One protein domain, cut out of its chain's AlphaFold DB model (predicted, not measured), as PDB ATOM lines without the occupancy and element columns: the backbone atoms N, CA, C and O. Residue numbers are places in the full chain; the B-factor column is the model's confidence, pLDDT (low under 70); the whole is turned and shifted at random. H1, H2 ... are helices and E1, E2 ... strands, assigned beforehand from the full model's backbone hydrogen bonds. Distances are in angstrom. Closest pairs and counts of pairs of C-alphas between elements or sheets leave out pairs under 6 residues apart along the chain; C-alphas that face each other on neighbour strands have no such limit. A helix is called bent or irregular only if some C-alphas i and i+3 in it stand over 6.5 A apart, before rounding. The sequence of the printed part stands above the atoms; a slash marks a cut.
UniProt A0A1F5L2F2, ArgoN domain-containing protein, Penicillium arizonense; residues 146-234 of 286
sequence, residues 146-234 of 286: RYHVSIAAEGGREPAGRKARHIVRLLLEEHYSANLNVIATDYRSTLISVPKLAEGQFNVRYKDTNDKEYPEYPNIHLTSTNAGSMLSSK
ATOM      1  N   ARG A 146      29.661  27.445 -59.177       89.31
ATOM      2  CA  ARG A 146      28.502  27.780 -58.349       89.31
ATOM      3  C   ARG A 146      28.740  27.349 -56.905       89.31
ATOM      4  O   ARG A 146      29.134  26.214 -56.640       89.31
ATOM      5  N   TYR A 147      28.421  28.248 -55.988       90.12
ATOM      6  CA  TYR A 147      28.489  28.029 -54.554       90.12
ATOM      7  C   TYR A 147      27.143  28.349 -53.922       90.12
ATOM      8  O   TYR A 147      26.451  29.293 -54.319       90.12
ATOM      9  N   HIS A 148      26.806  27.549 -52.921       90.75
ATOM     10  CA  HIS A 148      25.724  27.800 -52.001       90.75
ATOM     11  C   HIS A 148      26.266  28.570 -50.793       90.75
ATOM     12  O   HIS A 148      27.238  28.155 -50.156       90.75
ATOM     13  N   VAL A 149      25.629  29.699 -50.499       90.19
ATOM     14  CA  VAL A 149      25.915  30.551 -49.345       90.19
ATOM     15  C   VAL A 149      24.838  30.296 -48.301       90.19
ATOM     16  O   VAL A 149      23.658  30.501 -48.579       90.19
ATOM     17  N   SER A 150      25.228  29.892 -47.096       89.50
ATOM     18  CA  SER A 150      24.333  29.857 -45.938       89.50
ATOM     19  C   SER A 150      24.879  30.731 -44.818       89.50
ATOM     20  O   SER A 150      26.076  30.744 -44.541       89.50
ATOM     21  N   ILE A 151      23.993  31.493 -44.181       86.81
ATOM     22  CA  ILE A 151      24.328  32.360 -43.051       86.81
ATOM     23  C   ILE A 151      23.786  31.683 -41.798       86.81
ATOM     24  O   ILE A 151      22.619  31.292 -41.780       86.81
ATOM     25  N   ALA A 152      24.618  31.531 -40.770       85.44
ATOM     26  CA  ALA A 152      24.196  30.928 -39.515       85.44
ATOM     27  C   ALA A 152      23.026  31.711 -38.890       85.44
ATOM     28  O   ALA A 152      22.984  32.944 -38.931       85.44
ATOM     29  N   ALA A 153      22.061  30.981 -38.328       79.12
ATOM     30  CA  ALA A 153      20.924  31.575 -37.644       79.12
ATOM     31  C   ALA A 153      21.350  32.143 -36.286       79.12
ATOM     32  O   ALA A 153      21.958  31.452 -35.472       79.12
ATOM     33  N   GLU A 154      20.960  33.386 -36.028       68.12
ATOM     34  CA  GLU A 154      21.183  34.083 -34.764       68.12
ATOM     35  C   GLU A 154      19.852  34.070 -34.000       68.12
ATOM     36  O   GLU A 154      18.810  34.444 -34.546       68.12
ATOM     37  N   GLY A 155      19.829  33.523 -32.780       66.56
ATOM     38  CA  GLY A 155      18.586  33.386 -32.003       66.56
ATOM     39  C   GLY A 155      17.492  32.541 -32.679       66.56
ATOM     40  O   GLY A 155      16.306  32.753 -32.438       66.56
ATOM     41  N   GLY A 156      17.872  31.608 -33.562       70.19
ATOM     42  CA  GLY A 156      16.947  30.719 -34.278       70.19
ATOM     43  C   GLY A 156      16.345  31.300 -35.562       70.19
ATOM     44  O   GLY A 156      15.546  30.622 -36.211       70.19
ATOM     45  N   ARG A 157      16.730  32.519 -35.971       74.62
ATOM     46  CA  ARG A 157      16.273  33.123 -37.230       74.62
ATOM     47  C   ARG A 157      17.444  33.459 -38.145       74.62
ATOM     48  O   ARG A 157      18.334  34.226 -37.794       74.62
ATOM     49  N   GLU A 158      17.402  32.924 -39.361       79.69
ATOM     50  CA  GLU A 158      18.357  33.304 -40.400       79.69
ATOM     51  C   GLU A 158      18.181  34.782 -40.781       79.69
ATOM     52  O   GLU A 158      17.044  35.252 -40.962       79.69
ATOM     53  N   PRO A 159      19.284  35.537 -40.933       82.19
ATOM     54  CA  PRO A 159      19.228  36.895 -41.444       82.19
ATOM     55  C   PRO A 159      18.514  36.938 -42.795       82.19
ATOM     56  O   PRO A 159      18.771  36.127 -43.682       82.19
ATOM     57  N   ALA A 160      17.634  37.919 -42.980       82.44
ATOM     58  CA  ALA A 160      16.868  38.080 -44.211       82.44
ATOM     59  C   ALA A 160      16.952  39.513 -44.752       82.44
ATOM     60  O   ALA A 160      17.258  40.470 -44.035       82.44
ATOM     61  N   GLY A 161      16.662  39.673 -46.044       84.00
ATOM     62  CA  GLY A 161      16.543  40.979 -46.689       84.00
ATOM     63  C   GLY A 161      17.834  41.802 -46.627       84.00
ATOM     64  O   GLY A 161      18.864  41.397 -47.162       84.00
ATOM     65  N   ARG A 162      17.769  42.987 -46.004       83.00
ATOM     66  CA  ARG A 162      18.901  43.930 -45.947       83.00
ATOM     67  C   ARG A 162      20.073  43.400 -45.115       83.00
ATOM     68  O   ARG A 162      21.205  43.572 -45.554       83.00
ATOM     69  N   LYS A 163      19.810  42.720 -43.988       83.19
ATOM     70  CA  LYS A 163      20.858  42.154 -43.116       83.19
ATOM     71  C   LYS A 163      21.647  41.073 -43.860       83.19
ATOM     72  O   LYS A 163      22.856  41.203 -43.995       83.19
ATOM     73  N   ALA A 164      20.961  40.095 -44.460       85.69
ATOM     74  CA  ALA A 164      21.595  39.051 -45.277       85.69
ATOM     75  C   ALA A 164      22.440  39.627 -46.421       85.69
ATOM     76  O   ALA A 164      23.602  39.266 -46.589       85.69
ATOM     77  N   ARG A 165      21.883  40.594 -47.164       88.25
ATOM     78  CA  ARG A 165      22.607  41.264 -48.250       88.25
ATOM     79  C   ARG A 165      23.863  41.972 -47.758       88.25
ATOM     80  O   ARG A 165      24.882  41.919 -48.441       88.25
ATOM     81  N   HIS A 166      23.799  42.630 -46.602       87.25
ATOM     82  CA  HIS A 166      24.966  43.293 -46.033       87.25
ATOM     83  C   HIS A 166      26.032  42.287 -45.585       87.25
ATOM     84  O   HIS A 166      27.196  42.472 -45.920       87.25
ATOM     85  N   ILE A 167      25.631  41.198 -44.927       88.69
ATOM     86  CA  ILE A 167      26.530  40.121 -44.492       88.69
ATOM     87  C   ILE A 167      27.263  39.497 -45.689       88.69
ATOM     88  O   ILE A 167      28.486  39.401 -45.682       88.69
ATOM     89  N   VAL A 168      26.543  39.148 -46.762       90.75
ATOM     90  CA  VAL A 168      27.162  38.598 -47.983       90.75
ATOM     91  C   VAL A 168      28.073  39.625 -48.658       90.75
ATOM     92  O   VAL A 168      29.123  39.270 -49.180       90.75
ATOM     93  N   ARG A 169      27.711  40.912 -48.644       90.38
ATOM     94  CA  ARG A 169      28.589  41.969 -49.160       90.38
ATOM     95  C   ARG A 169      29.905  42.035 -48.382       90.38
ATOM     96  O   ARG A 169      30.957  42.104 -49.005       90.38
ATOM     97  N   LEU A 170      29.838  41.988 -47.058       89.94
ATOM     98  CA  LEU A 170      31.016  42.021 -46.198       89.94
ATOM     99  C   LEU A 170      31.884  40.765 -46.375       89.94
ATOM    100  O   LEU A 170      33.097  40.893 -46.457       89.94
ATOM    101  N   LEU A 171      31.288  39.579 -46.561       90.88
ATOM    102  CA  LEU A 171      32.031  38.369 -46.952       90.88
ATOM    103  C   LEU A 171      32.890  38.614 -48.197       90.88
ATOM    104  O   LEU A 171      34.061  38.244 -48.230       90.88
ATOM    105  N   LEU A 172      32.297  39.220 -49.227       91.62
ATOM    106  CA  LEU A 172      32.992  39.499 -50.478       91.62
ATOM    107  C   LEU A 172      34.102  40.542 -50.293       91.62
ATOM    108  O   LEU A 172      35.186  40.371 -50.840       91.62
ATOM    109  N   GLU A 173      33.846  41.601 -49.524       90.19
ATOM    110  CA  GLU A 173      34.811  42.677 -49.265       90.19
ATOM    111  C   GLU A 173      35.980  42.215 -48.370       90.19
ATOM    112  O   GLU A 173      37.118  42.609 -48.619       90.19
ATOM    113  N   GLU A 174      35.738  41.360 -47.373       90.19
ATOM    114  CA  GLU A 174      36.762  40.896 -46.423       90.19
ATOM    115  C   GLU A 174      37.569  39.697 -46.945       90.19
ATOM    116  O   GLU A 174      38.791  39.678 -46.808       90.19
ATOM    117  N   HIS A 175      36.911  38.709 -47.564       90.38
ATOM    118  CA  HIS A 175      37.543  37.428 -47.925       90.38
ATOM    119  C   HIS A 175      37.828  37.273 -49.426       90.38
ATOM    120  O   HIS A 175      38.647  36.440 -49.806       90.38
ATOM    121  N   TYR A 176      37.191  38.076 -50.287       90.88
ATOM    122  CA  TYR A 176      37.280  37.943 -51.751       90.88
ATOM    123  C   TYR A 176      37.492  39.273 -52.490       90.88
ATOM    124  O   TYR A 176      37.124  39.407 -53.660       90.88
ATOM    125  N   SER A 177      38.117  40.258 -51.837       88.81
ATOM    126  CA  SER A 177      38.333  41.610 -52.381       88.81
ATOM    127  C   SER A 177      39.037  41.620 -53.745       88.81
ATOM    128  O   SER A 177      38.665  42.386 -54.635       88.81
ATOM    129  N   ALA A 178      39.998  40.716 -53.954       89.75
ATOM    130  CA  ALA A 178      40.717  40.568 -55.221       89.75
ATOM    131  C   ALA A 178      39.838  40.047 -56.377       89.75
ATOM    132  O   ALA A 178      40.174  40.228 -57.548       89.75
ATOM    133  N   ASN A 179      38.708  39.402 -56.069       89.31
ATOM    134  CA  ASN A 179      37.860  38.703 -57.034       89.31
ATOM    135  C   ASN A 179      36.485  39.360 -57.231       89.31
ATOM    136  O   ASN A 179      35.662  38.813 -57.962       89.31
ATOM    137  N   LEU A 180      36.235  40.538 -56.647       88.00
ATOM    138  CA  LEU A 180      34.931  41.217 -56.710       88.00
ATOM    139  C   LEU A 180      34.397  41.386 -58.140       88.00
ATOM    140  O   LEU A 180      33.216  41.176 -58.387       88.00
ATOM    141  N   ASN A 181      35.274  41.687 -59.099       88.62
ATOM    142  CA  ASN A 181      34.888  41.928 -60.496       88.62
ATOM    143  C   ASN A 181      34.548  40.646 -61.278       88.62
ATOM    144  O   ASN A 181      34.054  40.721 -62.401       88.62
ATOM    145  N   VAL A 182      34.855  39.473 -60.719       91.44
ATOM    146  CA  VAL A 182      34.655  38.160 -61.357       91.44
ATOM    147  C   VAL A 182      33.715  37.256 -60.555       91.44
ATOM    148  O   VAL A 182      33.624  36.058 -60.837       91.44
ATOM    149  N   ILE A 183      33.021  37.831 -59.569       93.19
ATOM    150  CA  ILE A 183      32.020  37.175 -58.730       93.19
ATOM    151  C   ILE A 183      30.663  37.850 -58.951       93.19
ATOM    152  O   ILE A 183      30.562  39.067 -59.067       93.19
ATOM    153  N   ALA A 184      29.605  37.047 -58.978       93.88
ATOM    154  CA  ALA A 184      28.224  37.504 -58.967       93.88
ATOM    155  C   ALA A 184      27.440  36.775 -57.874       93.88
ATOM    156  O   ALA A 184      27.636  35.585 -57.639       93.88
ATOM    157  N   THR A 185      26.519  37.469 -57.213       93.75
ATOM    158  CA  THR A 185      25.671  36.877 -56.170       93.75
ATOM    159  C   THR A 185      24.252  37.430 -56.206       93.75
ATOM    160  O   THR A 185      24.022  38.587 -56.569       93.75
ATOM    161  N   ASP A 186      23.296  36.594 -55.802       90.06
ATOM    162  CA  ASP A 186      21.918  36.995 -55.522       90.06
ATOM    163  C   ASP A 186      21.756  37.684 -54.154       90.06
ATOM    164  O   ASP A 186      20.658  38.157 -53.851       90.06
ATOM    165  N   TYR A 187      22.838  37.767 -53.362       89.50
ATOM    166  CA  TYR A 187      22.877  38.263 -51.984       89.50
ATOM    167  C   TYR A 187      21.980  37.483 -51.015       89.50
ATOM    168  O   TYR A 187      21.489  38.038 -50.027       89.50
ATOM    169  N   ARG A 188      21.739  36.202 -51.309       85.81
ATOM    170  CA  ARG A 188      20.888  35.330 -50.501       85.81
ATOM    171  C   ARG A 188      21.495  33.948 -50.309       85.81
ATOM    172  O   ARG A 188      21.717  33.555 -49.176       85.81
ATOM    173  N   SER A 189      21.698  33.218 -51.399       88.06
ATOM    174  CA  SER A 189      22.024  31.786 -51.347       88.06
ATOM    175  C   SER A 189      22.943  31.323 -52.463       88.06
ATOM    176  O   SER A 189      23.547  30.264 -52.353       88.06
ATOM    177  N   THR A 190      23.060  32.097 -53.541       91.06
ATOM    178  CA  THR A 190      23.806  31.698 -54.730       91.06
ATOM    179  C   THR A 190      24.943  32.673 -54.978       91.06
ATOM    180  O   THR A 190      24.747  33.889 -55.082       91.06
ATOM    181  N   LEU A 191      26.141  32.118 -55.124       92.38
ATOM    182  CA  LEU A 191      27.334  32.824 -55.562       92.38
ATOM    183  C   LEU A 191      27.908  32.112 -56.785       92.38
ATOM    184  O   LEU A 191      27.998  30.887 -56.832       92.38
ATOM    185  N   ILE A 192      28.273  32.891 -57.793       91.75
ATOM    186  CA  ILE A 192      28.851  32.425 -59.048       91.75
ATOM    187  C   ILE A 192      30.185  33.119 -59.231       91.75
ATOM    188  O   ILE A 192      30.302  34.317 -58.985       91.75
ATOM    189  N   SER A 193      31.190  32.382 -59.676       91.50
ATOM    190  CA  SER A 193      32.520  32.933 -59.917       91.50
ATOM    191  C   SER A 193      33.175  32.294 -61.130       91.50
ATOM    192  O   SER A 193      32.868  31.159 -61.498       91.50
ATOM    193  N   VAL A 194      34.073  33.040 -61.764       89.44
ATOM    194  CA  VAL A 194      34.943  32.516 -62.824       89.44
ATOM    195  C   VAL A 194      36.129  31.726 -62.249       89.44
ATOM    196  O   VAL A 194      36.372  30.621 -62.727       89.44
ATOM    197  N   PRO A 195      36.884  32.226 -61.249       89.19
ATOM    198  CA  PRO A 195      37.906  31.420 -60.582       89.19
ATOM    199  C   PRO A 195      37.286  30.476 -59.547       89.19
ATOM    200  O   PRO A 195      36.234  30.762 -58.983       89.19
ATOM    201  N   LYS A 196      37.969  29.368 -59.243       89.25
ATOM    202  CA  LYS A 196      37.603  28.533 -58.095       89.25
ATOM    203  C   LYS A 196      37.930  29.291 -56.801       89.25
ATOM    204  O   LYS A 196      39.029  29.827 -56.676       89.25
ATOM    205  N   LEU A 197      36.981  29.350 -55.871       89.31
ATOM    206  CA  LEU A 197      37.105  30.045 -54.590       89.31
ATOM    207  C   LEU A 197      37.437  29.051 -53.475       89.31
ATOM    208  O   LEU A 197      37.182  27.853 -53.609       89.31
ATOM    209  N   ALA A 198      38.004  29.557 -52.379       88.62
ATOM    210  CA  ALA A 198      38.202  28.771 -51.168       88.62
ATOM    211  C   ALA A 198      36.842  28.455 -50.528       88.62
ATOM    212  O   ALA A 198      36.016  29.337 -50.334       88.62
ATOM    213  N   GLU A 199      36.592  27.193 -50.209       87.25
ATOM    214  CA  GLU A 199      35.359  26.771 -49.539       87.25
ATOM    215  C   GLU A 199      35.598  26.669 -48.035       87.25
ATOM    216  O   GLU A 199      36.712  26.373 -47.602       87.25
ATOM    217  N   GLY A 200      34.559  26.902 -47.233       87.75
ATOM    218  CA  GLY A 200      34.688  26.807 -45.783       87.75
ATOM    219  C   GLY A 200      33.724  27.687 -45.005       87.75
ATOM    220  O   GLY A 200      32.722  28.186 -45.524       87.75
ATOM    221  N   GLN A 201      34.046  27.839 -43.725       88.12
ATOM    222  CA  GLN A 201      33.351  28.720 -42.799       88.12
ATOM    223  C   GLN A 201      34.129  30.029 -42.691       88.12
ATOM    224  O   GLN A 201      35.337  30.029 -42.463       88.12
ATOM    225  N   PHE A 202      33.422  31.135 -42.867       87.19
ATOM    226  CA  PHE A 202      33.963  32.481 -42.846       87.19
ATOM    227  C   PHE A 202      33.252  33.281 -41.771       87.19
ATOM    228  O   PHE A 202      32.024  33.282 -41.701       87.19
ATOM    229  N   ASN A 203      34.031  34.005 -40.979       85.25
ATOM    230  CA  ASN A 203      33.499  34.936 -39.999       85.25
ATOM    231  C   ASN A 203      33.631  36.339 -40.570       85.25
ATOM    232  O   ASN A 203      34.661  36.682 -41.158       85.25
ATOM    233  N   VAL A 204      32.582  37.133 -40.408       83.38
ATOM    234  CA  VAL A 204      32.509  38.476 -40.976       83.38
ATOM    235  C   VAL A 204      32.129  39.458 -39.886       83.38
ATOM    236  O   VAL A 204      31.253  39.157 -39.080       83.38
ATOM    237  N   ARG A 205      32.762  40.636 -39.843       79.50
ATOM    238  CA  ARG A 205      32.367  41.675 -38.880       79.50
ATOM    239  C   ARG A 205      31.140  42.409 -39.374       79.50
ATOM    240  O   ARG A 205      31.221  43.239 -40.275       79.50
ATOM    241  N   TYR A 206      30.001  42.142 -38.749       76.81
ATOM    242  CA  TYR A 206      28.778  42.865 -39.055       76.81
ATOM    243  C   TYR A 206      28.658  44.131 -38.208       76.81
ATOM    244  O   TYR A 206      28.845  44.111 -36.992       76.81
ATOM    245  N   LYS A 207      28.301  45.233 -38.866       68.62
ATOM    246  CA  LYS A 207      27.925  46.492 -38.228       68.62
ATOM    247  C   LYS A 207      26.649  46.989 -38.887       68.62
ATOM    248  O   LYS A 207      26.637  47.189 -40.102       68.62
ATOM    249  N   ASP A 208      25.574  47.175 -38.123       64.81
ATOM    250  CA  ASP A 208      24.403  47.842 -38.686       64.81
ATOM    251  C   ASP A 208      24.717  49.330 -38.914       64.81
ATOM    252  O   ASP A 208      25.573  49.931 -38.266       64.81
ATOM    253  N   THR A 209      24.003  49.944 -39.849       60.69
ATOM    254  CA  THR A 209      24.208  51.327 -40.301       60.69
ATOM    255  C   THR A 209      24.087  52.339 -39.152       60.69
ATOM    256  O   THR A 209      24.661  53.423 -39.229       60.69
ATOM    257  N   ASN A 210      23.357  51.981 -38.091       57.56
ATOM    258  CA  ASN A 210      23.069  52.839 -36.942       57.56
ATOM    259  C   ASN A 210      23.862  52.473 -35.677       57.56
ATOM    260  O   ASN A 210      23.840  53.242 -34.714       57.56
ATOM    261  N   ASP A 211      24.569  51.342 -35.671       59.19
ATOM    262  CA  ASP A 211      25.289  50.875 -34.490       59.19
ATOM    263  C   ASP A 211      26.696  51.468 -34.456       59.19
ATOM    264  O   ASP A 211      27.366  51.618 -35.480       59.19
ATOM    265  N   LYS A 212      27.165  51.856 -33.268       55.59
ATOM    266  CA  LYS A 212      28.521  52.406 -33.086       55.59
ATOM    267  C   LYS A 212      29.558  51.312 -32.820       55.59
ATOM    268  O   LYS A 212      30.722  51.500 -33.170       55.59
ATOM    269  N   GLU A 213      29.114  50.175 -32.299       56.12
ATOM    270  CA  GLU A 213      29.914  49.033 -31.854       56.12
ATOM    271  C   GLU A 213      29.613  47.796 -32.717       56.12
ATOM    272  O   GLU A 213      28.554  47.734 -33.333       56.12
ATOM    273  N   TYR A 214      30.560  46.857 -32.823       57.44
ATOM    274  CA  TYR A 214      30.373  45.601 -33.562       57.44
ATOM    275  C   TYR A 214      29.728  44.587 -32.620       57.44
ATOM    276  O   TYR A 214      30.439  44.063 -31.761       57.44
ATOM    277  N   PRO A 215      28.422  44.302 -32.734       56.62
ATOM    278  CA  PRO A 215      27.767  43.459 -31.746       56.62
ATOM    279  C   PRO A 215      28.195  41.995 -31.899       56.62
ATOM    280  O   PRO A 215      28.181  41.253 -30.923       56.62
ATOM    281  N   GLU A 216      28.566  41.566 -33.118       62.59
ATOM    282  CA  GLU A 216      28.667  40.141 -33.434       62.59
ATOM    283  C   GLU A 216      29.445  39.811 -34.721       62.59
ATOM    284  O   GLU A 216      29.585  40.635 -35.633       62.59
ATOM    285  N   TYR A 217      29.896  38.555 -34.805       65.25
ATOM    286  CA  TYR A 217      30.514  37.952 -35.987       65.25
ATOM    287  C   TYR A 217      29.566  36.899 -36.583       65.25
ATOM    288  O   TYR A 217      29.590  35.752 -36.135       65.25
ATOM    289  N   PRO A 218      28.711  37.229 -37.569       71.88
ATOM    290  CA  PRO A 218      27.956  36.205 -38.280       71.88
ATOM    291  C   PRO A 218      28.890  35.205 -38.970       71.88
ATOM    292  O   PRO A 218      29.756  35.584 -39.765       71.88
ATOM    293  N   ASN A 219      28.653  33.920 -38.700       75.62
ATOM    294  CA  ASN A 219      29.317  32.813 -39.379       75.62
ATOM    295  C   ASN A 219      28.602  32.530 -40.703       75.62
ATOM    296  O   ASN A 219      27.378  32.379 -40.758       75.62
ATOM    297  N   ILE A 220      29.370  32.444 -41.781       79.31
ATOM    298  CA  ILE A 220      28.878  32.215 -43.135       79.31
ATOM    299  C   ILE A 220      29.552  30.971 -43.676       79.31
ATOM    300  O   ILE A 220      30.772  30.850 -43.647       79.31
ATOM    301  N   HIS A 221      28.766  30.033 -44.178       81.12
ATOM    302  CA  HIS A 221      29.288  28.825 -44.789       81.12
ATOM    303  C   HIS A 221      29.175  28.967 -46.304       81.12
ATOM    304  O   HIS A 221      28.090  29.181 -46.853       81.12
ATOM    305  N   LEU A 222      30.313  28.844 -46.979       82.25
ATOM    306  CA  LEU A 222      30.385  28.760 -48.428       82.25
ATOM    307  C   LEU A 222      30.679  27.314 -48.801       82.25
ATOM    308  O   LEU A 222      31.744  26.780 -48.492       82.25
ATOM    309  N   THR A 223      29.722  26.688 -49.472       78.94
ATOM    310  CA  THR A 223      29.814  25.290 -49.899       78.94
ATOM    311  C   THR A 223      29.652  25.231 -51.404       78.94
ATOM    312  O   THR A 223      28.714  25.817 -51.950       78.94
ATOM    313  N   SER A 224      30.553  24.564 -52.121       72.62
ATOM    314  CA  SER A 224      30.310  24.362 -53.544       72.62
ATOM    315  C   SER A 224      29.135  23.415 -53.750       72.62
ATOM    316  O   SER A 224      29.049  22.333 -53.175       72.62
ATOM    317  N   THR A 225      28.200  23.821 -54.602       60.53
ATOM    318  CA  THR A 225      27.145  22.925 -55.078       60.53
ATOM    319  C   THR A 225      27.624  22.372 -56.408       60.53
ATOM    320  O   THR A 225      27.429  23.002 -57.447       60.53
ATOM    321  N   ASN A 226      28.298  21.219 -56.351       57.12
ATOM    322  CA  ASN A 226      28.999  20.591 -57.474       57.12
ATOM    323  C   ASN A 226      30.076  21.509 -58.090       57.12
ATOM    324  O   ASN A 226      29.967  21.927 -59.246       57.12
ATOM    325  N   ALA A 227      31.129  21.830 -57.323       49.31
ATOM    326  CA  ALA A 227      32.295  22.556 -57.838       49.31
ATOM    327  C   ALA A 227      32.821  21.907 -59.128       49.31
ATOM    328  O   ALA A 227      33.356  20.802 -59.112       49.31
ATOM    329  N   GLY A 228      32.691  22.617 -60.250       50.25
ATOM    330  CA  GLY A 228      33.219  22.182 -61.542       50.25
ATOM    331  C   GLY A 228      32.285  21.310 -62.383       50.25
ATOM    332  O   GLY A 228      32.663  20.966 -63.502       50.25
ATOM    333  N   SER A 229      31.061  20.990 -61.934       55.41
ATOM    334  CA  SER A 229      30.066  20.438 -62.863       55.41
ATOM    335  C   SER A 229      29.624  21.537 -63.824       55.41
ATOM    336  O   SER A 229      29.194  22.603 -63.376       55.41
ATOM    337  N   MET A 230      29.697  21.289 -65.132       59.19
ATOM    338  CA  MET A 230      29.061  22.180 -66.104       59.19
ATOM    339  C   MET A 230      27.585  22.369 -65.739       59.19
ATOM    340  O   MET A 230      26.916  21.402 -65.379       59.19
ATOM    341  N   LEU A 231      27.081  23.603 -65.856       64.88
ATOM    342  CA  LEU A 231      25.644  23.876 -65.813       64.88
ATOM    343  C   LEU A 231      25.008  23.130 -66.988       64.88
ATOM    344  O   LEU A 231      25.034  23.596 -68.125       64.88
ATOM    345  N   SER A 232      24.528  21.923 -66.723       66.56
ATOM    346  CA  SER A 232      24.110  20.972 -67.753       66.56
ATOM    347  C   SER A 232      22.633  21.127 -68.094       66.56
ATOM    348  O   SER A 232      22.196  20.732 -69.175       66.56
ATOM    349  N   SER A 233      21.857  21.742 -67.197       78.62
ATOM    350  CA  SER A 233      20.428  21.944 -67.379       78.62
ATOM    351  C   SER A 233      20.088  23.401 -67.715       78.62
ATOM    352  O   SER A 233      20.606  24.355 -67.129       78.62
ATOM    353  N   LYS A 234      19.138  23.586 -68.642       81.12
ATOM    354  CA  LYS A 234      18.563  24.899 -68.984       81.12
ATOM    355  C   LYS A 234      18.173  25.750 -67.757       81.12
ATOM    356  O   LYS A 234      18.529  26.928 -67.756       81.12
TER     357      LYS A 234
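Overview. This is residues 146 to 234 of the 286 residues of the protein "ArgoN domain-containing protein" of Penicillium arizonense (UniProt A0A1F5L2F2). A five-stranded sheet, strongly twisted and curled like part of a barrel, has the helix H1 lying across its strands, making two layers. The short helix H2 follows at the E2 edge. The 89 printed residues run E1 H1 H2 E2 E3 E4 E5; the antiparallel sheet's order is E2 E3 E1 E5 E4. The class is mixed, helices and strands, with 43 residues in named elements, under half. The whole is compact, radius of gyration of the C-alphas 13.6 A, with an elongated outline of 45 by 29 by 21 A.

Arrangement. E1, residues 146 to 151, is the antiparallel neighbour of E3, residues 190 to 193 (N 147 to O 191, 2.8 A), and E5, residues 219 to 224 (N 150 to O 221, 3.0 A), within hydrogen-bond range. H1, residues 162 to 175, has a height over the sheet of 7.2 A and runs across the strands, at 77 degrees to E1 on the local plane. Its C-alpha closest to E4, residues 200 to 203, is that of Leu 171, 7.4 A from Phe 202's. H2, residues 177 to 182, is irregular, C-alphas 178 and 181 being 8.0 A apart, and only grazes the sheet. E2, residues 183 to 185, and E3 form a hairpin, N 184 to O 192 2.8 A; E4 and E5 form another, N 202 to O 220 2.8 A. E1, H1 H2 and E2 make a split strand-helix-strand unit, two same-way strands with E3 between, its crossover right-handed. Every O i to N i+4 pair is within range in H1; H2 has 0 of 2, and 1 of 3 O i to N i+3 pairs.

Along the chain. E1 begins at C-alpha 146 (28.502, 27.780, -58.349) and spans 16.5 A; H1 spans 19.8 A; E5 spans 16.5 A, ending at C-alpha 224 (30.310, 24.362, -53.544).

Size, cuts and confidence. The C-alphas of Lys 212 and Ser 232 are farthest apart, 47.0 A. The printed part has no cut. The link E4 to E5 is long. Residues 154 to 155, 207 to 217 and 225 to 232 have pLDDT under 70.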